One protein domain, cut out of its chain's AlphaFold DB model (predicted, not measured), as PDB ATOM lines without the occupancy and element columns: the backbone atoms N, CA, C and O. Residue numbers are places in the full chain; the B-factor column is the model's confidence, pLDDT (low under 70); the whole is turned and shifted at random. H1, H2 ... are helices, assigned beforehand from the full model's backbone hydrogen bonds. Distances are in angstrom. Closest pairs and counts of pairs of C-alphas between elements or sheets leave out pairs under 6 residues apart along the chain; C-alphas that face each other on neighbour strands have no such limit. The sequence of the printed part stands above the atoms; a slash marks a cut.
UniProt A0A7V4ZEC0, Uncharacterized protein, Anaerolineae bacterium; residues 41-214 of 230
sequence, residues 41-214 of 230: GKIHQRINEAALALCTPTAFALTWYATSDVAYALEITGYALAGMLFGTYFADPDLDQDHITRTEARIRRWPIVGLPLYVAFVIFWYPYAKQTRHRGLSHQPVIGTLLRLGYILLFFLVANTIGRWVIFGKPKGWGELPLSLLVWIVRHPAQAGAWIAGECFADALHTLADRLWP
ATOM      1  N   GLY A  41     -45.521  -4.496  18.158       83.00
ATOM      2  CA  GLY A  41     -44.660  -5.115  19.183       83.00
ATOM      3  C   GLY A  41     -43.883  -6.351  18.689       83.00
ATOM      4  O   GLY A  41     -42.777  -6.636  19.137       83.00
ATOM      5  N   LYS A  42     -44.395  -7.071  17.675       86.69
ATOM      6  CA  LYS A  42     -43.661  -8.171  17.013       86.69
ATOM      7  C   LYS A  42     -42.409  -7.686  16.270       86.69
ATOM      8  O   LYS A  42     -41.441  -8.431  16.168       86.69
ATOM      9  N   ILE A  43     -42.451  -6.488  15.694       89.12
ATOM     10  CA  ILE A  43     -41.327  -5.876  14.979       89.12
ATOM     11  C   ILE A  43     -40.287  -5.378  15.979       89.12
ATOM     12  O   ILE A  43     -39.124  -5.730  15.811       89.12
ATOM     13  N   HIS A  44     -40.698  -4.670  17.038       90.06
ATOM     14  CA  HIS A  44     -39.795  -4.252  18.119       90.06
ATOM     15  C   HIS A  44     -39.039  -5.449  18.705       90.06
ATOM     16  O   HIS A  44     -37.810  -5.473  18.714       90.06
ATOM     17  N   GLN A  45     -39.770  -6.514  19.047       89.62
ATOM     18  CA  GLN A  45     -39.178  -7.748  19.555       89.62
ATOM     19  C   GLN A  45     -38.148  -8.355  18.585       89.62
ATOM     20  O   GLN A  45     -37.065  -8.745  19.006       89.62
ATOM     21  N   ARG A  46     -38.454  -8.424  17.282       92.12
ATOM     22  CA  ARG A  46     -37.527  -8.969  16.271       92.12
ATOM     23  C   ARG A  46     -36.263  -8.131  16.112       92.12
ATOM     24  O   ARG A  46     -35.202  -8.692  15.861       92.12
ATOM     25  N   ILE A  47     -36.379  -6.808  16.221       93.12
ATOM     26  CA  ILE A  47     -35.223  -5.904  16.186       93.12
ATOM     27  C   ILE A  47     -34.322  -6.191  17.387       93.12
ATOM     28  O   ILE A  47     -33.124  -6.384  17.199       93.12
ATOM     29  N   ASN A  48     -34.898  -6.304  18.586       93.38
ATOM     30  CA  ASN A  48     -34.139  -6.645  19.785       93.38
ATOM     31  C   ASN A  48     -33.496  -8.033  19.683       93.38
ATOM     32  O   ASN A  48     -32.322  -8.174  19.991       93.38
ATOM     33  N   GLU A  49     -34.207  -9.050  19.188       93.31
ATOM     34  CA  GLU A  49     -33.648 -10.394  18.974       93.31
ATOM     35  C   GLU A  49     -32.474 -10.393  17.982       93.31
ATOM     36  O   GLU A  49     -31.449 -11.026  18.232       93.31
ATOM     37  N   ALA A  50     -32.597  -9.662  16.869       94.69
ATOM     38  CA  ALA A  50     -31.522  -9.535  15.889       94.69
ATOM     39  C   ALA A  50     -30.309  -8.795  16.473       94.69
ATOM     40  O   ALA A  50     -29.169  -9.225  16.289       94.69
ATOM     41  N   ALA A  51     -30.549  -7.710  17.209       94.12
ATOM     42  CA  ALA A  51     -29.495  -6.977  17.892       94.12
ATOM     43  C   ALA A  51     -28.833  -7.828  18.982       94.12
ATOM     44  O   ALA A  51     -27.619  -7.800  19.111       94.12
ATOM     45  N   LEU A  52     -29.586  -8.652  19.706       93.19
ATOM     46  CA  LEU A  52     -29.045  -9.563  20.709       93.19
ATOM     47  C   LEU A  52     -28.102 -10.591  20.072       93.19
ATOM     48  O   LEU A  52     -27.008 -10.814  20.586       93.19
ATOM     49  N   ALA A  53     -28.477 -11.161  18.925       93.62
ATOM     50  CA  ALA A  53     -27.640 -12.115  18.199       93.62
ATOM     51  C   ALA A  53     -26.325 -11.497  17.683       93.62
ATOM     52  O   ALA A  53     -25.296 -12.169  17.677       93.62
ATOM     53  N   LEU A  54     -26.349 -10.227  17.263       94.25
ATOM     54  CA  LEU A  54     -25.184  -9.545  16.692       94.25
ATOM     55  C   LEU A  54     -24.318  -8.855  17.752       94.25
ATOM     56  O   LEU A  54     -23.101  -9.008  17.758       94.25
ATOM     57  N   CYS A  55     -24.930  -8.101  18.662       93.50
ATOM     58  CA  CYS A  55     -24.224  -7.249  19.613       93.50
ATOM     59  C   CYS A  55     -23.624  -8.033  20.782       93.50
ATOM     60  O   CYS A  55     -22.600  -7.606  21.299       93.50
ATOM     61  N   THR A  56     -24.193  -9.176  21.182       94.19
ATOM     62  CA  THR A  56     -23.646  -9.988  22.287       94.19
ATOM     63  C   THR A  56     -22.227 -10.505  22.003       94.19
ATOM     64  O   THR A  56     -21.336 -10.226  22.807       94.19
ATOM     65  N   PRO A  57     -21.942 -11.199  20.877       96.75
ATOM     66  CA  PRO A  57     -20.577 -11.639  20.581       96.75
ATOM     67  C   PRO A  57     -19.623 -10.461  20.356       96.75
ATOM     68  O   PRO A  57     -18.461 -10.539  20.749       96.75
ATOM     69  N   THR A  58     -20.101  -9.349  19.785       95.44
ATOM     70  CA  THR A  58     -19.296  -8.127  19.646       95.44
ATOM     71  C   THR A  58     -18.936  -7.528  21.006       95.44
ATOM     72  O   THR A  58     -17.770  -7.220  21.234       95.44
ATOM     73  N   ALA A  59     -19.893  -7.401  21.928       95.81
ATOM     74  CA  ALA A  59     -19.659  -6.889  23.278       95.81
ATOM     75  C   ALA A  59     -18.688  -7.782  24.060       95.81
ATOM     76  O   ALA A  59     -17.768  -7.266  24.700       95.81
ATOM     77  N   PHE A  60     -18.827  -9.105  23.935       98.06
ATOM     78  CA  PHE A  60     -17.879 -10.057  24.504       98.06
ATOM     79  C   PHE A  60     -16.467  -9.854  23.946       98.06
ATOM     80  O   PHE A  60     -15.530  -9.658  24.717       98.06
ATOM     81  N   ALA A  61     -16.313  -9.848  22.618       98.00
ATOM     82  CA  ALA A  61     -15.011  -9.706  21.970       98.00
ATOM     83  C   ALA A  61     -14.326  -8.377  22.326       98.00
ATOM     84  O   ALA A  61     -13.130  -8.364  22.604       98.00
ATOM     85  N   LEU A  62     -15.080  -7.273  22.366       97.25
ATOM     86  CA  LEU A  62     -14.561  -5.960  22.756       97.25
ATOM     87  C   LEU A  62     -14.143  -5.918  24.227       97.25
ATOM     88  O   LEU A  62     -13.079  -5.392  24.538       97.25
ATOM     89  N   THR A  63     -14.952  -6.488  25.124       97.31
ATOM     90  CA  THR A  63     -14.623  -6.533  26.555       97.31
ATOM     91  C   THR A  63     -13.388  -7.392  26.787       97.31
ATOM     92  O   THR A  63     -12.463  -6.953  27.461       97.31
ATOM     93  N   TRP A  64     -13.326  -8.573  26.165       98.38
ATOM     94  CA  TRP A  64     -12.168  -9.457  26.260       98.38
ATOM     95  C   TRP A  64     -10.906  -8.796  25.703       98.38
ATOM     96  O   TRP A  64      -9.865  -8.841  26.352       98.38
ATOM     97  N   TYR A  65     -10.996  -8.123  24.555       98.06
ATOM     98  CA  TYR A  65      -9.872  -7.370  24.001       98.06
ATOM     99  C   TYR A  65      -9.388  -6.268  24.958       98.06
ATOM    100  O   TYR A  65      -8.186  -6.098  25.144       98.06
ATOM    101  N   ALA A  66     -10.312  -5.546  25.597       97.69
ATOM    102  CA  ALA A  66      -9.984  -4.440  26.491       97.69
ATOM    103  C   ALA A  66      -9.387  -4.887  27.835       97.69
ATOM    104  O   ALA A  66      -8.555  -4.176  28.394       97.69
ATOM    105  N   THR A  67      -9.808  -6.035  28.371       97.56
ATOM    106  CA  THR A  67      -9.385  -6.491  29.705       97.56
ATOM    107  C   THR A  67      -8.351  -7.604  29.674       97.56
ATOM    108  O   THR A  67      -7.707  -7.858  30.687       97.56
ATOM    109  N   SER A  68      -8.195  -8.286  28.535       97.56
ATOM    110  CA  SER A  68      -7.446  -9.546  28.410       97.56
ATOM    111  C   SER A  68      -7.888 -10.636  29.402       97.56
ATOM    112  O   SER A  68      -7.169 -11.606  29.622       97.56
ATOM    113  N   ASP A  69      -9.092 -10.506  29.966       98.12
ATOM    114  CA  ASP A  69      -9.664 -11.419  30.952       98.12
ATOM    115  C   ASP A  69     -10.972 -12.000  30.404       98.12
ATOM    116  O   ASP A  69     -11.994 -11.317  30.300       98.12
ATOM    117  N   VAL A  70     -10.919 -13.283  30.038       98.12
ATOM    118  CA  VAL A  70     -12.059 -14.024  29.486       98.12
ATOM    119  C   VAL A  70     -13.177 -14.175  30.517       98.12
ATOM    120  O   VAL A  70     -14.348 -14.067  30.156       98.12
ATOM    121  N   ALA A  71     -12.842 -14.422  31.786       98.06
ATOM    122  CA  ALA A  71     -13.836 -14.649  32.830       98.06
ATOM    123  C   ALA A  71     -14.615 -13.361  33.111       98.06
ATOM    124  O   ALA A  71     -15.846 -13.370  33.097       98.06
ATOM    125  N   TYR A  72     -13.904 -12.241  33.251       97.62
ATOM    126  CA  TYR A  72     -14.527 -10.930  33.407       97.62
ATOM    127  C   TYR A  72     -15.367 -10.539  32.181       97.62
ATOM    128  O   TYR A  72     -16.486 -10.045  32.321       97.62
ATOM    129  N   ALA A  73     -14.875 -10.801  30.963       98.19
ATOM    130  CA  ALA A  73     -15.619 -10.507  29.739       98.19
ATOM    131  C   ALA A  73     -16.921 -11.316  29.623       98.19
ATOM    132  O   ALA A  73     -17.951 -10.761  29.221       98.19
ATOM    133  N   LEU A  74     -16.892 -12.601  29.996       98.06
ATOM    134  CA  LEU A  74     -18.084 -13.451  30.075       98.06
ATOM    135  C   LEU A  74     -19.070 -12.927  31.119       98.06
ATOM    136  O   LEU A  74     -20.261 -12.843  30.832       98.06
ATOM    137  N   GLU A  75     -18.583 -12.555  32.304       97.88
ATOM    138  CA  GLU A  75     -19.418 -12.046  33.391       97.88
ATOM    139  C   GLU A  75     -20.153 -10.765  32.974       97.88
ATOM    140  O   GLU A  75     -21.384 -10.730  32.966       97.88
ATOM    141  N   ILE A  76     -19.417  -9.728  32.561       98.12
ATOM    142  CA  ILE A  76     -19.989  -8.428  32.177       98.12
ATOM    143  C   ILE A  76     -20.943  -8.561  30.989       98.12
ATOM    144  O   ILE A  76     -22.049  -8.015  31.015       98.12
ATOM    145  N   THR A  77     -20.558  -9.327  29.967       97.81
ATOM    146  CA  THR A  77     -21.432  -9.549  28.808       97.81
ATOM    147  C   THR A  77     -22.671 -10.354  29.192       97.81
ATOM    148  O   THR A  77     -23.759 -10.074  28.693       97.81
ATOM    149  N   GLY A  78     -22.545 -11.306  30.119       97.94
ATOM    150  CA  GLY A  78     -23.665 -12.065  30.669       97.94
ATOM    151  C   GLY A  78     -24.688 -11.172  31.373       97.94
ATOM    152  O   GLY A  78     -25.887 -11.301  31.121       97.94
ATOM    153  N   TYR A  79     -24.232 -10.215  32.188       98.06
ATOM    154  CA  TYR A  79     -25.117  -9.232  32.819       98.06
ATOM    155  C   TYR A  79     -25.788  -8.312  31.793       98.06
ATOM    156  O   TYR A  79     -27.002  -8.125  31.862       98.06
ATOM    157  N   ALA A  80     -25.047  -7.797  30.806       97.88
ATOM    158  CA  ALA A  80     -25.627  -6.982  29.736       97.88
ATOM    159  C   ALA A  80     -26.671  -7.750  28.909       97.88
ATOM    160  O   ALA A  80     -27.754  -7.233  28.631       97.88
ATOM    161  N   LEU A  81     -26.394  -9.012  28.578       97.31
ATOM    162  CA  LEU A  81     -27.341  -9.894  27.902       97.31
ATOM    163  C   LEU A  81     -28.610 -10.095  28.738       97.31
ATOM    164  O   LEU A  81     -29.719  -9.977  28.216       97.31
ATOM    165  N   ALA A  82     -28.460 -10.369  30.036       97.31
ATOM    166  CA  ALA A  82     -29.591 -10.532  30.942       97.31
ATOM    167  C   ALA A  82     -30.456  -9.263  31.016       97.31
ATOM    168  O   ALA A  82     -31.681  -9.368  30.993       97.31
ATOM    169  N   GLY A  83     -29.842  -8.077  31.038       96.81
ATOM    170  CA  GLY A  83     -30.553  -6.797  30.999       96.81
ATOM    171  C   GLY A  83     -31.312  -6.582  29.693       96.81
ATOM    172  O   GLY A  83     -32.489  -6.230  29.696       96.81
ATOM    173  N   MET A  84     -30.685  -6.891  28.557       95.88
ATOM    174  CA  MET A  84     -31.330  -6.776  27.246       95.88
ATOM    175  C   MET A  84     -32.520  -7.735  27.098       95.88
ATOM    176  O   MET A  84     -33.569  -7.356  26.571       95.88
ATOM    177  N   LEU A  85     -32.387  -8.974  27.587       95.94
ATOM    178  CA  LEU A  85     -33.482  -9.947  27.639       95.94
ATOM    179  C   LEU A  85     -34.618  -9.459  28.543       95.94
ATOM    180  O   LEU A  85     -35.789  -9.593  28.181       95.94
ATOM    181  N   PHE A  86     -34.277  -8.881  29.696       95.56
ATOM    182  CA  PHE A  86     -35.244  -8.333  30.638       95.56
ATOM    183  C   PHE A  86     -36.038  -7.172  30.026       95.56
ATOM    184  O   PHE A  86     -37.267  -7.237  29.999       95.56
ATOM    185  N   GLY A  87     -35.365  -6.182  29.434       92.94
ATOM    186  CA  GLY A  87     -36.023  -5.083  28.718       92.94
ATOM    187  C   GLY A  87     -36.883  -5.566  27.548       92.94
ATOM    188  O   GLY A  87     -37.997  -5.101  27.357       92.94
ATOM    189  N   THR A  88     -36.434  -6.584  26.808       92.00
ATOM    190  CA  THR A  88     -37.171  -7.090  25.632       92.00
ATOM    191  C   THR A  88     -38.424  -7.895  25.985       92.00
ATOM    192  O   THR A  88     -39.395  -7.889  25.227       92.00
ATOM    193  N   TYR A  89     -38.400  -8.660  27.080       91.19
ATOM    194  CA  TYR A  89     -39.463  -9.627  27.383       91.19
ATOM    195  C   TYR A  89     -40.256  -9.338  28.649       91.19
ATOM    196  O   TYR A  89     -41.311  -9.946  28.822       91.19
ATOM    197  N   PHE A  90     -39.769  -8.472  29.534       91.06
ATOM    198  CA  PHE A  90     -40.405  -8.213  30.822       91.06
ATOM    199  C   PHE A  90     -40.686  -6.731  31.068       91.06
ATOM    200  O   PHE A  90     -41.784  -6.428  31.519       91.06
ATOM    201  N   ALA A  91     -39.735  -5.842  30.769       90.44
ATOM    202  CA  ALA A  91     -39.790  -4.407  31.068       90.44
ATOM    203  C   ALA A  91     -39.789  -3.523  29.801       90.44
ATOM    204  O   ALA A  91     -39.138  -2.484  29.767       90.44
ATOM    205  N   ASP A  92     -40.515  -3.938  28.761       87.38
ATOM    206  CA  ASP A  92     -40.576  -3.230  27.469       87.38
ATOM    207  C   ASP A  92     -41.326  -1.880  27.593       87.38
ATOM    208  O   ASP A  92     -42.245  -1.764  28.414       87.38
ATOM    209  N   PRO A  93     -40.995  -0.839  26.799       83.75
ATOM    210  CA  PRO A  93     -41.651   0.465  26.886       83.75
ATOM    211  C   PRO A  93     -43.164   0.443  26.658       83.75
ATOM    212  O   PRO A  93     -43.853   1.277  27.241       83.75
ATOM    213  N   ASP A  94     -43.678  -0.528  25.897       84.44
ATOM    214  CA  ASP A  94     -45.102  -0.682  25.558       84.44
ATOM    215  C   ASP A  94     -45.994  -1.123  26.736       84.44
ATOM    216  O   ASP A  94     -47.208  -1.238  26.587       84.44
ATOM    217  N   LEU A  95     -45.437  -1.353  27.928       81.56
ATOM    218  CA  LEU A  95     -46.222  -1.681  29.131       81.56
ATOM    219  C   LEU A  95     -47.160  -0.557  29.593       81.56
ATOM    220  O   LEU A  95     -47.973  -0.771  30.486       81.56
ATOM    221  N   ASP A  96     -47.037   0.632  29.010       76.12
ATOM    222  CA  ASP A  96     -47.917   1.775  29.239       76.12
ATOM    223  C   ASP A  96     -49.104   1.856  28.257       76.12
ATOM    224  O   ASP A  96     -49.831   2.851  28.249       76.12
ATOM    225  N   GLN A  97     -49.315   0.825  27.433       76.75
ATOM    226  CA  GLN A  97     -50.434   0.748  26.497       76.75
ATOM    227  C   GLN A  97     -51.716   0.207  27.151       76.75
ATOM    228  O   GLN A  97     -51.697  -0.734  27.938       76.75
ATOM    229  N   ASP A  98     -52.865   0.752  26.736       68.25
ATOM    230  CA  ASP A  98     -54.197   0.326  27.205       68.25
ATOM    231  C   ASP A  98     -54.687  -1.001  26.582       68.25
ATOM    232  O   ASP A  98     -55.782  -1.481  26.889       68.25
ATOM    233  N   HIS A  99     -53.917  -1.590  25.665       75.56
ATOM    234  CA  HIS A  99     -54.263  -2.825  24.964       75.56
ATOM    235  C   HIS A  99     -53.287  -3.951  25.293       75.56
ATOM    236  O   HIS A  99     -52.183  -3.718  25.771       75.56
ATOM    237  N   ILE A 100     -53.700  -5.190  24.997       78.31
ATOM    238  CA  ILE A 100     -52.898  -6.373  25.317       78.31
ATOM    239  C   ILE A 100     -51.545  -6.289  24.608       78.31
ATOM    240  O   ILE A 100     -51.478  -6.394  23.378       78.31
ATOM    241  N   THR A 101     -50.478  -6.178  25.391       82.75
ATOM    242  CA  THR A 101     -49.118  -6.068  24.865       82.75
ATOM    243  C   THR A 101     -48.637  -7.402  24.298       82.75
ATOM    244  O   THR A 101     -49.190  -8.486  24.544       82.75
ATOM    245  N   ARG A 102     -47.542  -7.369  23.531       84.81
ATOM    246  CA  ARG A 102     -46.923  -8.593  23.003       84.81
ATOM    247  C   ARG A 102     -46.480  -9.539  24.124       84.81
ATOM    248  O   ARG A 102     -46.609 -10.761  23.971       84.81
ATOM    249  N   THR A 103     -45.972  -8.980  25.215       83.00
ATOM    250  CA  THR A 103     -45.528  -9.706  26.408       83.00
ATOM    251  C   THR A 103     -46.701 -10.414  27.074       83.00
ATOM    252  O   THR A 103     -46.679 -11.636  27.240       83.00
ATOM    253  N   GLU A 104     -47.793  -9.695  27.320       83.31
ATOM    254  CA  GLU A 104     -49.021 -10.257  27.883       83.31
ATOM    255  C   GLU A 104     -49.617 -11.362  27.005       83.31
ATOM    256  O   GLU A 104     -49.949 -12.451  27.484       83.31
ATOM    257  N   ALA A 105     -49.686 -11.132  25.690       84.62
ATOM    258  CA  ALA A 105     -50.176 -12.116  24.730       84.62
ATOM    259  C   ALA A 105     -49.327 -13.395  24.692       84.62
ATOM    260  O   ALA A 105     -49.823 -14.441  24.267       84.62
ATOM    261  N   ARG A 106     -48.049 -13.338  25.090       85.31
ATOM    262  CA  ARG A 106     -47.184 -14.518  25.213       85.31
ATOM    263  C   ARG A 106     -47.467 -15.276  26.500       85.31
ATOM    264  O   ARG A 106     -47.646 -16.490  26.431       85.31
ATOM    265  N   ILE A 107     -47.533 -14.573  27.629       84.69
ATOM    266  CA  ILE A 107     -47.787 -15.171  28.946       84.69
ATOM    267  C   ILE A 107     -49.119 -15.937  28.921       84.69
ATOM    268  O   ILE A 107     -49.173 -17.106  29.295       84.69
ATOM    269  N   ARG A 108     -50.170 -15.341  28.340       86.12
ATOM    270  CA  ARG A 108     -51.508 -15.954  28.229       86.12
ATOM    271  C   ARG A 108     -51.570 -17.262  27.435       86.12
ATOM    272  O   ARG A 108     -52.554 -17.983  27.563       86.12
ATOM    273  N   ARG A 109     -50.574 -17.578  26.601       87.88
ATOM    274  CA  ARG A 109     -50.572 -18.807  25.777       87.88
ATOM    275  C   ARG A 109     -50.241 -20.068  26.572       87.88
ATOM    276  O   ARG A 109     -50.382 -21.159  26.035       87.88
ATOM    277  N   TRP A 110     -49.770 -19.931  27.810       86.31
ATOM    278  CA  TRP A 110     -49.373 -21.070  28.629       86.31
ATOM    279  C   TRP A 110     -50.622 -21.662  29.303       86.31
ATOM    280  O   TRP A 110     -51.263 -20.975  30.094       86.31
ATOM    281  N   PRO A 111     -51.004 -22.916  29.009       75.31
ATOM    282  CA  PRO A 111     -52.357 -23.413  29.281       75.31
ATOM    283  C   PRO A 111     -52.707 -23.539  30.769       75.31
ATOM    284  O   PRO A 111     -53.863 -23.364  31.133       75.31
ATOM    285  N   ILE A 112     -51.728 -23.818  31.633       86.19
ATOM    286  CA  ILE A 112     -51.961 -24.049  33.071       86.19
ATOM    287  C   ILE A 112     -51.526 -22.837  33.899       86.19
ATOM    288  O   ILE A 112     -52.246 -22.370  34.775       86.19
ATOM    289  N   VAL A 113     -50.348 -22.296  33.595       88.44
ATOM    290  CA  VAL A 113     -49.731 -21.214  34.379       88.44
ATOM    291  C   VAL A 113     -49.899 -19.837  33.741       88.44
ATOM    292  O   VAL A 113     -49.649 -18.825  34.385       88.44
ATOM    293  N   GLY A 114     -50.338 -19.762  32.485       88.25
ATOM    294  CA  GLY A 114     -50.365 -18.508  31.737       88.25
ATOM    295  C   GLY A 114     -51.403 -17.524  32.240       88.25
ATOM    296  O   GLY A 114     -51.106 -16.341  32.334       88.25
ATOM    297  N   LEU A 115     -52.601 -17.988  32.609       88.00
ATOM    298  CA  LEU A 115     -53.628 -17.114  33.177       88.00
ATOM    299  C   LEU A 115     -53.206 -16.501  34.526       88.00
ATOM    300  O   LEU A 115     -53.255 -15.275  34.625       88.00
ATOM    301  N   PRO A 116     -52.764 -17.272  35.544       89.25
ATOM    302  CA  PRO A 116     -52.343 -16.677  36.812       89.25
ATOM    303  C   PRO A 116     -51.113 -15.777  36.653       89.25
ATOM    304  O   PRO A 116     -51.083 -14.696  37.237       89.25
ATOM    305  N   LEU A 117     -50.137 -16.157  35.818       88.44
ATOM    306  CA  LEU A 117     -48.978 -15.305  35.533       88.44
ATOM    307  C   LEU A 117     -49.376 -14.017  34.813       88.44
ATOM    308  O   LEU A 117     -48.857 -12.958  35.142       88.44
ATOM    309  N   TYR A 118     -50.309 -14.084  33.863       88.44
ATOM    310  CA  TYR A 118     -50.831 -12.904  33.180       88.44
ATOM    311  C   TYR A 118     -51.539 -11.970  34.160       88.44
ATOM    312  O   TYR A 118     -51.259 -10.778  34.165       88.44
ATOM    313  N   VAL A 119     -52.417 -12.500  35.015       87.69
ATOM    314  CA  VAL A 119     -53.125 -11.692  36.017       87.69
ATOM    315  C   VAL A 119     -52.132 -11.037  36.977       87.69
ATOM    316  O   VAL A 119     -52.232  -9.839  37.220       87.69
ATOM    317  N   ALA A 120     -51.139 -11.784  37.467       89.25
ATOM    318  CA  ALA A 120     -50.087 -11.234  38.318       89.25
ATOM    319  C   ALA A 120     -49.281 -10.139  37.602       89.25
ATOM    320  O   ALA A 120     -49.030  -9.088  38.183       89.25
ATOM    321  N   PHE A 121     -48.926 -10.361  36.334       89.62
ATOM    322  CA  PHE A 121     -48.193  -9.403  35.509       89.62
ATOM    323  C   PHE A 121     -48.984  -8.107  35.293       89.62
ATOM    324  O   PHE A 121     -48.448  -7.021  35.494       89.62
ATOM    325  N   VAL A 122     -50.272  -8.212  34.955       87.94
ATOM    326  CA  VAL A 122     -51.154  -7.051  34.775       87.94
ATOM    327  C   VAL A 122     -51.324  -6.295  36.087       87.94
ATOM    328  O   VAL A 122     -51.168  -5.083  36.103       87.94
ATOM    329  N   ILE A 123     -51.594  -6.982  37.202       89.62
ATOM    330  CA  ILE A 123     -51.711  -6.332  38.519       89.62
ATOM    331  C   ILE A 123     -50.413  -5.607  38.877       89.62
ATOM    332  O   ILE A 123     -50.455  -4.487  39.384       89.62
ATOM    333  N   PHE A 124     -49.270  -6.235  38.594       91.12
ATOM    334  CA  PHE A 124     -47.964  -5.650  38.841       91.12
ATOM    335  C   PHE A 124     -47.732  -4.391  38.003       91.12
ATOM    336  O   PHE A 124     -47.270  -3.412  38.563       91.12
ATOM    337  N   TRP A 125     -48.056  -4.359  36.710       91.50
ATOM    338  CA  TRP A 125     -47.775  -3.192  35.855       91.50
ATOM    339  C   TRP A 125     -48.901  -2.153  35.794       91.50
ATOM    340  O   TRP A 125     -48.655  -1.011  35.410       91.50
ATOM    341  N   TYR A 126     -50.118  -2.488  36.222       90.44
ATOM    342  CA  TYR A 126     -51.281  -1.599  36.140       90.44
ATOM    343  C   TYR A 126     -51.078  -0.214  36.789       90.44
ATOM    344  O   TYR A 126     -51.437   0.790  36.166       90.44
ATOM    345  N   PRO A 127     -50.486  -0.092  37.999       90.62
ATOM    346  CA  PRO A 127     -50.229   1.217  38.598       90.62
ATOM    347  C   PRO A 127     -49.277   2.071  37.759       90.62
ATOM    348  O   PRO A 127     -49.502   3.273  37.620       90.62
ATOM    349  N   TYR A 128     -48.246   1.442  37.188       89.88
ATOM    350  CA  TYR A 128     -47.276   2.094  36.316       89.88
ATOM    351  C   TYR A 128     -47.959   2.600  35.039       89.88
ATOM    352  O   TYR A 128     -47.934   3.802  34.777       89.88
ATOM    353  N   ALA A 129     -48.670   1.719  34.325       88.31
ATOM    354  CA  ALA A 129     -49.362   2.048  33.078       88.31
ATOM    355  C   ALA A 129     -50.347   3.219  33.242       88.31
ATOM    356  O   ALA A 129     -50.401   4.118  32.412       88.31
ATOM    357  N   LYS A 130     -51.073   3.270  34.368       89.06
ATOM    358  CA  LYS A 130     -52.029   4.347  34.666       89.06
ATOM    359  C   LYS A 130     -51.370   5.719  34.884       89.06
ATOM    360  O   LYS A 130     -52.021   6.746  34.692       89.06
ATOM    361  N   GLN A 131     -50.124   5.753  35.352       87.75
ATOM    362  CA  GLN A 131     -49.409   6.993  35.681       87.75
ATOM    363  C   GLN A 131     -48.572   7.521  34.513       87.75
ATOM    364  O   GLN A 131     -48.320   8.726  34.425       87.75
ATOM    365  N   THR A 132     -48.141   6.642  33.613       85.88
ATOM    366  CA  THR A 132     -47.304   6.999  32.471       85.88
ATOM    367  C   THR A 132     -48.142   7.243  31.226       85.88
ATOM    368  O   THR A 132     -49.003   6.449  30.875       85.88
ATOM    369  N   ARG A 133     -47.866   8.334  30.509       84.12
ATOM    370  CA  ARG A 133     -48.417   8.519  29.161       84.12
ATOM    371  C   ARG A 133     -47.619   7.672  28.177       84.12
ATOM    372  O   ARG A 133     -46.391   7.781  28.181       84.12
ATOM    373  N   HIS A 134     -48.312   6.950  27.299       80.19
ATOM    374  CA  HIS A 134     -47.686   6.280  26.164       80.19
ATOM    375  C   HIS A 134     -46.826   7.275  25.369       80.19
ATOM    376  O   HIS A 134     -47.278   8.383  25.056       80.19
ATOM    377  N   ARG A 135     -45.565   6.909  25.100       80.88
ATOM    378  CA  ARG A 135     -44.538   7.766  24.464       80.88
ATOM    379  C   ARG A 135     -44.105   9.006  25.258       80.88
ATOM    380  O   ARG A 135     -43.542   9.947  24.698       80.88
ATOM    381  N   GLY A 136     -44.356   9.014  26.565       84.62
ATOM    382  CA  GLY A 136     -43.836  10.004  27.502       84.62
ATOM    383  C   GLY A 136     -42.407   9.691  27.956       84.62
ATOM    384  O   GLY A 136     -41.572   9.209  27.192       84.62
ATOM    385  N   LEU A 137     -42.118   9.945  29.235       86.44
ATOM    386  CA  LEU A 137     -40.803   9.672  29.836       86.44
ATOM    387  C   LEU A 137     -40.421   8.179  29.798       86.44
ATOM    388  O   LEU A 137     -39.238   7.858  29.736       86.44
ATOM    389  N   SER A 138     -41.408   7.277  29.767       85.31
ATOM    390  CA  SER A 138     -41.228   5.822  29.641       85.31
ATOM    391  C   SER A 138     -40.515   5.402  28.347       85.31
ATOM    392  O   SER A 138     -39.855   4.364  28.329       85.31
ATOM    393  N   HIS A 139     -40.622   6.202  27.282       86.88
ATOM    394  CA  HIS A 139     -40.019   5.959  25.964       86.88
ATOM    395  C   HIS A 139     -38.728   6.767  25.741       86.88
ATOM    396  O   HIS A 139     -38.254   6.931  24.617       86.88
ATOM    397  N   GLN A 140     -38.146   7.328  26.803       90.12
ATOM    398  CA  GLN A 140     -36.778   7.834  26.764       90.12
ATOM    399  C   GLN A 140     -35.860   6.705  27.232       90.12
ATOM    400  O   GLN A 140     -36.061   6.261  28.351       90.12
ATOM    401  N   PRO A 141     -34.863   6.239  26.457       87.06
ATOM    402  CA  PRO A 141     -34.159   4.994  26.775       87.06
ATOM    403  C   PRO A 141     -33.606   4.956  28.201       87.06
ATOM    404  O   PRO A 141     -34.049   4.155  29.003       87.06
ATOM    405  N   VAL A 142     -32.754   5.909  28.578       92.56
ATOM    406  CA  VAL A 142     -32.158   5.917  29.925       92.56
ATOM    407  C   VAL A 142     -33.191   6.234  31.010       92.56
ATOM    408  O   VAL A 142     -33.302   5.518  31.999       92.56
ATOM    409  N   ILE A 143     -33.963   7.311  30.848       93.19
ATOM    410  CA  ILE A 143     -34.894   7.778  31.889       93.19
ATOM    411  C   ILE A 143     -36.042   6.776  32.083       93.19
ATOM    412  O   ILE A 143     -36.399   6.463  33.213       93.19
ATOM    413  N   GLY A 144     -36.584   6.242  30.995       91.38
ATOM    414  CA  GLY A 144     -37.627   5.225  30.979       91.38
ATOM    415  C   GLY A 144     -37.176   3.914  31.611       91.38
ATOM    416  O   GLY A 144     -37.893   3.413  32.479       91.38
ATOM    417  N   THR A 145     -35.979   3.412  31.266       93.88
ATOM    418  CA  THR A 145     -35.373   2.258  31.952       93.88
ATOM    419  C   THR A 145     -35.311   2.519  33.457       93.88
ATOM    420  O   THR A 145     -35.855   1.757  34.250       93.88
ATOM    421  N   LEU A 146     -34.720   3.643  33.880       94.31
ATOM    422  CA  LEU A 146     -34.564   3.954  35.303       94.31
ATOM    423  C   LEU A 146     -35.906   4.090  36.039       94.31
ATOM    424  O   LEU A 146     -36.007   3.677  37.194       94.31
ATOM    425  N   LEU A 147     -36.943   4.623  35.388       93.69
ATOM    426  CA  LEU A 147     -38.291   4.692  35.956       93.69
ATOM    427  C   LEU A 147     -38.898   3.297  36.155       93.69
ATOM    428  O   LEU A 147     -39.444   3.030  37.227       93.69
ATOM    429  N   ARG A 148     -38.775   2.395  35.172       93.75
ATOM    430  CA  ARG A 148     -39.233   1.000  35.298       93.75
ATOM    431  C   ARG A 148     -38.464   0.252  36.382       93.75
ATOM    432  O   ARG A 148     -39.076  -0.407  37.219       93.75
ATOM    433  N   LEU A 149     -37.146   0.411  36.436       93.88
ATOM    434  CA  LEU A 149     -36.311  -0.202  37.468       93.88
ATOM    435  C   LEU A 149     -36.616   0.322  38.864       93.88
ATOM    436  O   LEU A 149     -36.732  -0.465  39.804       93.88
ATOM    437  N   GLY A 150     -36.805   1.634  39.004       93.44
ATOM    438  CA  GLY A 150     -37.238   2.248  40.253       93.44
ATOM    439  C   GLY A 150     -38.606   1.729  40.697       93.44
ATOM    440  O   GLY A 150     -38.788   1.413  41.871       93.44
ATOM    441  N   TYR A 151     -39.540   1.572  39.755       93.62
ATOM    442  CA  TYR A 151     -40.853   0.983  40.007       93.62
ATOM    443  C   TYR A 151     -40.749  -0.462  40.514       93.62
ATOM    444  O   TYR A 151     -41.307  -0.791  41.563       93.62
ATOM    445  N   ILE A 152     -39.985  -1.307  39.815       92.69
ATOM    446  CA  ILE A 152     -39.750  -2.706  40.189       92.69
ATOM    447  C   ILE A 152     -39.112  -2.795  41.580       92.69
ATOM    448  O   ILE A 152     -39.591  -3.536  42.440       92.69
ATOM    449  N   LEU A 153     -38.056  -2.015  41.824       91.19
ATOM    450  CA  LEU A 153     -37.357  -1.979  43.105       91.19
ATOM    451  C   LEU A 153     -38.297  -1.568  44.244       91.19
ATOM    452  O   LEU A 153     -38.342  -2.242  45.274       91.19
ATOM    453  N   LEU A 154     -39.074  -0.498  44.056       91.06
ATOM    454  CA  LEU A 154     -40.040  -0.029  45.048       91.06
ATOM    455  C   LEU A 154     -41.088  -1.102  45.351       91.06
ATOM    456  O   LEU A 154     -41.361  -1.376  46.520       91.06
ATOM    457  N   PHE A 155     -41.638  -1.738  44.315       91.00
ATOM    458  CA  PHE A 155     -42.609  -2.811  44.487       91.00
ATOM    459  C   PHE A 155     -42.027  -3.961  45.313       91.00
ATOM    460  O   PHE A 155     -42.658  -4.393  46.276       91.00
ATOM    461  N   PHE A 156     -40.816  -4.435  44.997       87.62
ATOM    462  CA  PHE A 156     -40.185  -5.528  45.741       87.62
ATOM    463  C   PHE A 156     -39.890  -5.162  47.196       87.62
ATOM    464  O   PHE A 156     -40.116  -5.987  48.084       87.62
ATOM    465  N   LEU A 157     -39.434  -3.935  47.463       87.25
ATOM    466  CA  LEU A 157     -39.206  -3.459  48.828       87.25
ATOM    467  C   LEU A 157     -40.511  -3.442  49.635       87.25
ATOM    468  O   LEU A 157     -40.545  -3.949  50.759       87.25
ATOM    469  N   VAL A 158     -41.599  -2.923  49.057       88.31
ATOM    470  CA  VAL A 158     -42.919  -2.878  49.704       88.31
ATOM    471  C   VAL A 158     -43.478  -4.288  49.906       88.31
ATOM    472  O   VAL A 158     -43.845  -4.644  51.026       88.31
ATOM    473  N   ALA A 159     -43.495  -5.112  48.857       87.75
ATOM    474  CA  ALA A 159     -44.030  -6.470  48.901       87.75
ATOM    475  C   ALA A 159     -43.281  -7.349  49.910       87.75
ATOM    476  O   ALA A 159     -43.913  -8.066  50.686       87.75
ATOM    477  N   ASN A 160     -41.947  -7.263  49.961       84.88
ATOM    478  CA  ASN A 160     -41.166  -8.001  50.949       84.88
ATOM    479  C   ASN A 160     -41.441  -7.511  52.377       84.88
ATOM    480  O   ASN A 160     -41.626  -8.331  53.272       84.88
ATOM    481  N   THR A 161     -41.528  -6.192  52.584       84.25
ATOM    482  CA  THR A 161     -41.836  -5.614  53.901       84.25
ATOM    483  C   THR A 161     -43.200  -6.087  54.407       84.25
ATOM    484  O   THR A 161     -43.310  -6.541  55.546       84.25
ATOM    485  N   ILE A 162     -44.229  -6.051  53.552       88.12
ATOM    486  CA  ILE A 162     -45.572  -6.547  53.883       88.12
ATOM    487  C   ILE A 162     -45.543  -8.058  54.134       88.12
ATOM    488  O   ILE A 162     -46.062  -8.514  55.148       88.12
ATOM    489  N   GLY A 163     -44.910  -8.841  53.255       88.31
ATOM    490  CA  GLY A 163     -44.831 -10.296  53.398       88.31
ATOM    491  C   GLY A 163     -44.160 -10.719  54.703       88.31
ATOM    492  O   GLY A 163     -44.671 -11.577  55.418       88.31
ATOM    493  N   ARG A 164     -43.060 -10.059  55.077       84.75
ATOM    494  CA  ARG A 164     -42.406 -10.284  56.371       84.75
ATOM    495  C   ARG A 164     -43.283  -9.882  57.541       84.75
ATOM    496  O   ARG A 164     -43.327 -10.625  58.514       84.75
ATOM    497  N   TRP A 165     -43.988  -8.757  57.438       87.12
ATOM    498  CA  TRP A 165     -44.918  -8.332  58.479       87.12
ATOM    499  C   TRP A 165     -46.015  -9.374  58.724       87.12
ATOM    500  O   TRP A 165     -46.313  -9.698  59.873       87.12
ATOM    501  N   VAL A 166     -46.568  -9.940  57.651       90.12
ATOM    502  CA  VAL A 166     -47.606 -10.975  57.720       90.12
ATOM    503  C   VAL A 166     -47.073 -12.281  58.321       90.12
ATOM    504  O   VAL A 166     -47.760 -12.889  59.134       90.12
ATOM    505  N   ILE A 167     -45.862 -12.712  57.948       90.00
ATOM    506  CA  ILE A 167     -45.309 -14.016  58.364       90.00
ATOM    507  C   ILE A 167     -44.678 -13.965  59.763       90.00
ATOM    508  O   ILE A 167     -44.865 -14.881  60.559       90.00
ATOM    509  N   PHE A 168     -43.912 -12.915  60.064       88.56
ATOM    510  CA  PHE A 168     -43.066 -12.828  61.263       88.56
ATOM    511  C   PHE A 168     -43.516 -11.746  62.255       88.56
ATOM    512  O   PHE A 168     -42.905 -11.584  63.310       88.56
ATOM    513  N   GLY A 169     -44.582 -11.007  61.944       86.81
ATOM    514  CA  GLY A 169     -45.036  -9.881  62.750       86.81
ATOM    515  C   GLY A 169     -44.278  -8.588  62.450       86.81
ATOM    516  O   GLY A 169     -43.483  -8.488  61.516       86.81
ATOM    517  N   LYS A 170     -44.609  -7.524  63.191       82.19
ATOM    518  CA  LYS A 170     -44.161  -6.158  62.876       82.19
ATOM    519  C   LYS A 170     -42.634  -6.058  63.022       82.19
ATOM    520  O   LYS A 170     -42.141  -6.384  64.103       82.19
ATOM    521  N   PRO A 171     -41.893  -5.604  61.989       76.81
ATOM    522  CA  PRO A 171     -40.445  -5.456  62.097       76.81
ATOM    523  C   PRO A 171     -40.105  -4.494  63.237       76.81
ATOM    524  O   PRO A 171     -40.774  -3.472  63.418       76.81
ATOM    525  N   LYS A 172     -39.068  -4.822  64.016       79.19
ATOM    526  CA  LYS A 172     -38.682  -4.035  65.201       79.19
ATOM    527  C   LYS A 172     -37.904  -2.768  64.840       79.19
ATOM    528  O   LYS A 172     -37.693  -1.916  65.698       79.19
ATOM    529  N   GLY A 173     -37.505  -2.619  63.577       74.12
ATOM    530  CA  GLY A 173     -36.873  -1.412  63.058       74.12
ATOM    531  C   GLY A 173     -36.500  -1.509  61.578       74.12
ATOM    532  O   GLY A 173     -36.656  -2.546  60.936       74.12
ATOM    533  N   TRP A 174     -35.957  -0.412  61.050       67.94
ATOM    534  CA  TRP A 174     -35.539  -0.274  59.648       67.94
ATOM    535  C   TRP A 174     -34.381  -1.203  59.243       67.94
ATOM    536  O   TRP A 174     -34.225  -1.506  58.063       67.94
ATOM    537  N   GLY A 175     -33.599  -1.699  60.211       64.88
ATOM    538  CA  GLY A 175     -32.493  -2.643  59.979       64.88
ATOM    539  C   GLY A 175     -32.933  -4.039  59.525       64.88
ATOM    540  O   GLY A 175     -32.105  -4.836  59.101       64.88
ATOM    541  N   GLU A 176     -34.233  -4.333  59.582       67.19
ATOM    542  CA  GLU A 176     -34.799  -5.573  59.065       67.19
ATOM    543  C   GLU A 176     -35.211  -5.476  57.590       67.19
ATOM    544  O   GLU A 176     -35.705  -6.458  57.050       67.19
ATOM    545  N   LEU A 177     -35.034  -4.347  56.900       69.19
ATOM    546  CA  LEU A 177     -35.364  -4.290  55.475       69.19
ATOM    547  C   LEU A 177     -34.457  -5.233  54.654       69.19
ATOM    548  O   LEU A 177     -33.260  -5.332  54.927       69.19
ATOM    549  N   PRO A 178     -34.988  -5.918  53.623       70.38
ATOM    550  CA  PRO A 178     -34.236  -6.819  52.740       70.38
ATOM    551  C   PRO A 178     -33.349  -6.025  51.761       70.38
ATOM    552  O   PRO A 178     -33.489  -6.119  50.543       70.38
ATOM    553  N   LEU A 179     -32.423  -5.218  52.276       80.81
ATOM    554  CA  LEU A 179     -31.552  -4.359  51.467       80.81
ATOM    555  C   LEU A 179     -30.467  -5.151  50.718       80.81
ATOM    556  O   LEU A 179     -29.550  -4.550  50.167       80.81
ATOM    557  N   SER A 180     -30.548  -6.485  50.675       83.06
ATOM    558  CA  SER A 180     -29.561  -7.357  50.032       83.06
ATOM    559  C   SER A 180     -29.349  -7.008  48.562       83.06
ATOM    560  O   SER A 180     -28.209  -7.009  48.113       83.06
ATOM    561  N   LEU A 181     -30.409  -6.634  47.837       84.56
ATOM    562  CA  LEU A 181     -30.294  -6.179  46.452       84.56
ATOM    563  C   LEU A 181     -29.507  -4.864  46.345       84.56
ATOM    564  O   LEU A 181     -28.615  -4.756  45.512       84.56
ATOM    565  N   LEU A 182     -29.779  -3.884  47.212       88.00
ATOM    566  CA  LEU A 182     -29.045  -2.610  47.222       88.00
ATOM    567  C   LEU A 182     -27.581  -2.804  47.622       88.00
ATOM    568  O   LEU A 182     -26.688  -2.241  46.998       88.00
ATOM    569  N   VAL A 183     -27.325  -3.645  48.626       89.62
ATOM    570  CA  VAL A 183     -25.967  -4.022  49.035       89.62
ATOM    571  C   VAL A 183     -25.240  -4.729  47.893       89.62
ATOM    572  O   VAL A 183     -24.067  -4.446  47.662       89.62
ATOM    573  N   TRP A 184     -25.918  -5.617  47.162       92.31
ATOM    574  CA  TRP A 184     -25.349  -6.281  45.991       92.31
ATOM    575  C   TRP A 184     -25.004  -5.272  44.892       92.31
ATOM    576  O   TRP A 184     -23.873  -5.280  44.422       92.31
ATOM    577  N   ILE A 185     -25.905  -4.338  44.561       92.62
ATOM    578  CA  ILE A 185     -25.647  -3.277  43.570       92.62
ATOM    579  C   ILE A 185     -24.407  -2.456  43.952       92.62
ATOM    580  O   ILE A 185     -23.553  -2.201  43.107       92.62
ATOM    581  N   VAL A 186     -24.275  -2.077  45.229       94.25
ATOM    582  CA  VAL A 186     -23.119  -1.308  45.723       94.25
ATOM    583  C   VAL A 186     -21.820  -2.120  45.659       94.25
ATOM    584  O   VAL A 186     -20.764  -1.558  45.380       94.25
ATOM    585  N   ARG A 187     -21.878  -3.433  45.909       96.38
ATOM    586  CA  ARG A 187     -20.707  -4.326  45.851       96.38
ATOM    587  C   ARG A 187     -20.318  -4.739  44.432       96.38
ATOM    588  O   ARG A 187     -19.159  -5.073  44.208       96.38
ATOM    589  N   HIS A 188     -21.263  -4.707  43.499       96.69
ATOM    590  CA  HIS A 188     -21.111  -5.180  42.123       96.69
ATOM    591  C   HIS A 188     -21.538  -4.105  41.104       96.69
ATOM    592  O   HIS A 188     -22.415  -4.348  40.267       96.69
ATOM    593  N   PRO A 189     -20.953  -2.889  41.153       97.00
ATOM    594  CA  PRO A 189     -21.415  -1.770  40.336       97.00
ATOM    595  C   PRO A 189     -21.186  -1.999  38.837       97.00
ATOM    596  O   PRO A 189     -21.982  -1.530  38.026       97.00
ATOM    597  N   ALA A 190     -20.141  -2.742  38.456       96.81
ATOM    598  CA  ALA A 190     -19.868  -3.073  37.058       96.81
ATOM    599  C   ALA A 190     -20.932  -4.024  36.490       96.81
ATOM    600  O   ALA A 190     -21.452  -3.792  35.402       96.81
ATOM    601  N   GLN A 191     -21.312  -5.049  37.256       97.81
ATOM    602  CA  GLN A 191     -22.355  -6.010  36.904       97.81
ATOM    603  C   GLN A 191     -23.724  -5.326  36.817       97.81
ATOM    604  O   GLN A 191     -24.438  -5.480  35.826       97.81
ATOM    605  N   ALA A 192     -24.071  -4.519  37.826       96.75
ATOM    606  CA  ALA A 192     -25.307  -3.743  37.832       96.75
ATOM    607  C   ALA A 192     -25.352  -2.749  36.659       96.75
ATOM    608  O   ALA A 192     -26.357  -2.669  35.955       96.75
ATOM    609  N   GLY A 193     -24.252  -2.035  36.404       97.38
ATOM    610  CA  GLY A 193     -24.127  -1.109  35.282       97.38
ATOM    611  C   GLY A 193     -24.258  -1.799  33.926       97.38
ATOM    612  O   GLY A 193     -24.973  -1.301  33.061       97.38
ATOM    613  N   ALA A 194     -23.634  -2.967  33.752       97.50
ATOM    614  CA  ALA A 194     -23.750  -3.765  32.535       97.50
ATOM    615  C   ALA A 194     -25.193  -4.218  32.290       97.50
ATOM    616  O   ALA A 194     -25.706  -4.070  31.182       97.50
ATOM    617  N   TRP A 195     -25.874  -4.699  33.333       97.50
ATOM    618  CA  TRP A 195     -27.278  -5.089  33.256       97.50
ATOM    619  C   TRP A 195     -28.187  -3.909  32.871       97.50
ATOM    620  O   TRP A 195     -28.935  -4.005  31.900       97.50
ATOM    621  N   ILE A 196     -28.045  -2.755  33.536       96.81
ATOM    622  CA  ILE A 196     -28.800  -1.532  33.201       96.81
ATOM    623  C   ILE A 196     -28.505  -1.079  31.764       96.81
ATOM    624  O   ILE A 196     -29.418  -0.673  31.045       96.81
ATOM    625  N   ALA A 197     -27.247  -1.161  31.318       96.75
ATOM    626  CA  ALA A 197     -26.860  -0.795  29.957       96.75
ATOM    627  C   ALA A 197     -27.525  -1.698  28.906       96.75
ATOM    628  O   ALA A 197     -27.969  -1.201  27.870       96.75
ATOM    629  N   GLY A 198     -27.639  -3.001  29.181       96.88
ATOM    630  CA  GLY A 198     -28.366  -3.943  28.331       96.88
ATOM    631  C   GLY A 198     -29.846  -3.589  28.180       96.88
ATOM    632  O   GLY A 198     -30.374  -3.595  27.066       96.88
ATOM    633  N   GLU A 199     -30.506  -3.225  29.278       96.06
ATOM    634  CA  GLU A 199     -31.909  -2.792  29.260       96.06
ATOM    635  C   GLU A 199     -32.087  -1.457  28.520       96.06
ATOM    636  O   GLU A 199     -32.901  -1.365  27.600       96.06
ATOM    637  N   CYS A 200     -31.240  -0.462  28.812       96.56
ATOM    638  CA  CYS A 200     -31.218   0.819  28.095       96.56
ATOM    639  C   CYS A 200     -31.032   0.630  26.584       96.56
ATOM    640  O   CYS A 200     -31.597   1.379  25.786       96.56
ATOM    641  N   PHE A 201     -30.225  -0.352  26.174       96.31
ATOM    642  CA  PHE A 201     -30.004  -0.663  24.767       96.31
ATOM    643  C   PHE A 201     -31.258  -1.248  24.103       96.31
ATOM    644  O   PHE A 201     -31.614  -0.813  23.006       96.31
ATOM    645  N   ALA A 202     -31.970  -2.162  24.771       95.06
ATOM    646  CA  ALA A 202     -33.258  -2.672  24.290       95.06
ATOM    647  C   ALA A 202     -34.285  -1.537  24.111       95.06
ATOM    648  O   ALA A 202     -34.933  -1.440  23.066       95.06
ATOM    649  N   ASP A 203     -34.365  -0.617  25.076       93.75
ATOM    650  CA  ASP A 203     -35.264   0.541  25.014       93.75
ATOM    651  C   ASP A 203     -34.865   1.545  23.925       93.75
ATOM    652  O   ASP A 203     -35.718   2.147  23.261       93.75
ATOM    653  N   ALA A 204     -33.561   1.729  23.708       94.69
ATOM    654  CA  ALA A 204     -33.037   2.572  22.639       94.69
ATOM    655  C   ALA A 204     -33.423   2.032  21.264       94.69
ATOM    656  O   ALA A 204     -33.873   2.804  20.416       94.69
ATOM    657  N   LEU A 205     -33.302   0.720  21.051       94.06
ATOM    658  CA  LEU A 205     -33.731   0.067  19.815       94.06
ATOM    659  C   LEU A 205     -35.239   0.189  19.606       94.06
ATOM    660  O   LEU A 205     -35.670   0.521  18.498       94.06
ATOM    661  N   HIS A 206     -36.026  -0.009  20.666       90.75
ATOM    662  CA  HIS A 206     -37.471   0.175  20.628       90.75
ATOM    663  C   HIS A 206     -37.824   1.604  20.181       90.75
ATOM    664  O   HIS A 206     -38.507   1.804  19.175       90.75
ATOM    665  N   THR A 207     -37.276   2.604  20.874       90.19
ATOM    666  CA  THR A 207     -37.519   4.031  20.607       90.19
ATOM    667  C   THR A 207     -37.036   4.444  19.214       90.19
ATOM    668  O   THR A 207     -37.666   5.257  18.531       90.19
ATOM    669  N   LEU A 208     -35.903   3.899  18.766       91.19
ATOM    670  CA  LEU A 208     -35.354   4.164  17.442       91.19
ATOM    671  C   LEU A 208     -36.261   3.601  16.345       91.19
ATOM    672  O   LEU A 208     -36.530   4.300  15.366       91.19
ATOM    673  N   ALA A 209     -36.759   2.374  16.513       89.56
ATOM    674  CA  ALA A 209     -37.709   1.770  15.585       89.56
ATOM    675  C   ALA A 209     -38.962   2.645  15.448       89.56
ATOM    676  O   ALA A 209     -39.376   2.956  14.330       89.56
ATOM    677  N   ASP A 210     -39.480   3.134  16.571       86.19
ATOM    678  CA  ASP A 210     -40.631   4.032  16.629       86.19
ATOM    679  C   ASP A 210     -40.433   5.332  15.836       86.19
ATOM    680  O   ASP A 210     -41.330   5.795  15.127       86.19
ATOM    681  N   ARG A 211     -39.227   5.906  15.892       86.44
ATOM    682  CA  ARG A 211     -38.885   7.146  15.179       86.44
ATOM    683  C   ARG A 211     -38.613   6.933  13.690       86.44
ATOM    684  O   ARG A 211     -38.930   7.803  12.881       86.44
ATOM    685  N   LEU A 212     -38.007   5.807  13.312       85.50
ATOM    686  CA  LEU A 212     -37.598   5.542  11.926       85.50
ATOM    687  C   LEU A 212     -38.716   4.941  11.067       85.50
ATOM    688  O   LEU A 212     -38.728   5.122   9.845       85.50
ATOM    689  N   TRP A 213     -39.669   4.241  11.678       81.69
ATOM    690  CA  TRP A 213     -40.721   3.527  10.959       81.69
ATOM    691  C   TRP A 213     -41.635   4.419  10.108       81.69
ATOM    692  O   TRP A 213     -41.830   4.091   8.931       81.69
ATOM    693  N   PRO A 214     -42.117   5.587  10.590       72.69
ATOM    694  CA  PRO A 214     -42.917   6.492   9.763       72.69
ATOM    695  C   PRO A 214     -42.181   6.940   8.490       72.69
ATOM    696  O   PRO A 214     -42.783   7.041   7.420       72.69
TER     697      PRO A 214
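AT A GLANCE: This is residues 41 to 214 of the 230 residues of an uncharacterized protein of Anaerolineae bacterium (UniProt A0A7V4ZEC0). A helical hairpin, H1 and H2, and H8 packed slantwise on it make a bundle of three helices, from which the long H6 runs off as an arm; after H6, residues 169 to 179 and H7 fold back to the start of H8. A second helical hairpin, H4 and H5, lies beside the end of H2 and the start of H1, with short H3 packed on H5. The printed part has 174 residues with eight named helices, H1 to H8 in order, and no named strand: the class is all helix. It is compact, with a radius of gyration of the C-alphas of 18.0 A and spans of 52 by 42 by 34 A.

HOW THE PARTS SIT: H1, residues 41 to 67, touches H2, residues 70 to 89, at a shallow tilt of 13 degrees, opposite ways; the closest C-alphas, of Trp 64 and Ala 73, are 5.0 A apart. H8, residues 189 to 214, is the hub, touching three helices. It touches H2 at a steep tilt of 44 degrees, the same way, closest at the C-alphas of Met 84 and Gly 198, 4.2 A. It touches H1 with residues 202 to 209 alone, closest at His 44 and His 206, C-alphas 5.6 A apart. H3, residues 93 to 96, touches H5, residues 114 to 131, closest at the C-alphas of Asp 96 and Ala 129, 4.1 A. H4, residues 102 to 107, forms a hairpin with H5, C-alphas of Ile 107 and Gly 114 at 5.1 A. H6, residues 141 to 168, touches H8 with residues 141 to 145 alone, at a steep tilt of 52 degrees; the C-alphas of Pro 141 and Asp 203 are 4.9 A apart. H7, residues 180 to 187, is close to but not clearly touching H8, with the C-alphas of Ile 185 and Ala 192 at 5.8 A. H6 and H7 are apart. Every O i to N i+4 pair is within hydrogen-bond range in H2, H4, H6 and H7, against 21 of 23 in H1, 12 of 14 in H5 and 21 of 22 in H8; H3 is too short for such a pair.

IN THESE COORDINATES: H1 begins at C-alpha 41, (-44.660, -5.115, 19.183), spans 36.8 A and has a kink of 34 degrees near residue 55. H2 spans 27.8 A and H5 25.8 A, with a kink of 39 degrees near residue 125. H6 spans 39.8 A to C-alpha 168, (-43.066, -12.828, 61.263). H8 spans 38.3 A to C-alpha 214, (-42.917, 6.492, 9.763).

THE WHOLE: The two C-alphas farthest apart, of Lys 172 and Pro 214, are 56.6 A apart. The printed part has no cut, and the link from H6 to H7, 11 residues, is long. Mean pLDDT of the printed part is 89.7; residue 98 and residues 174 to 177 are under 70.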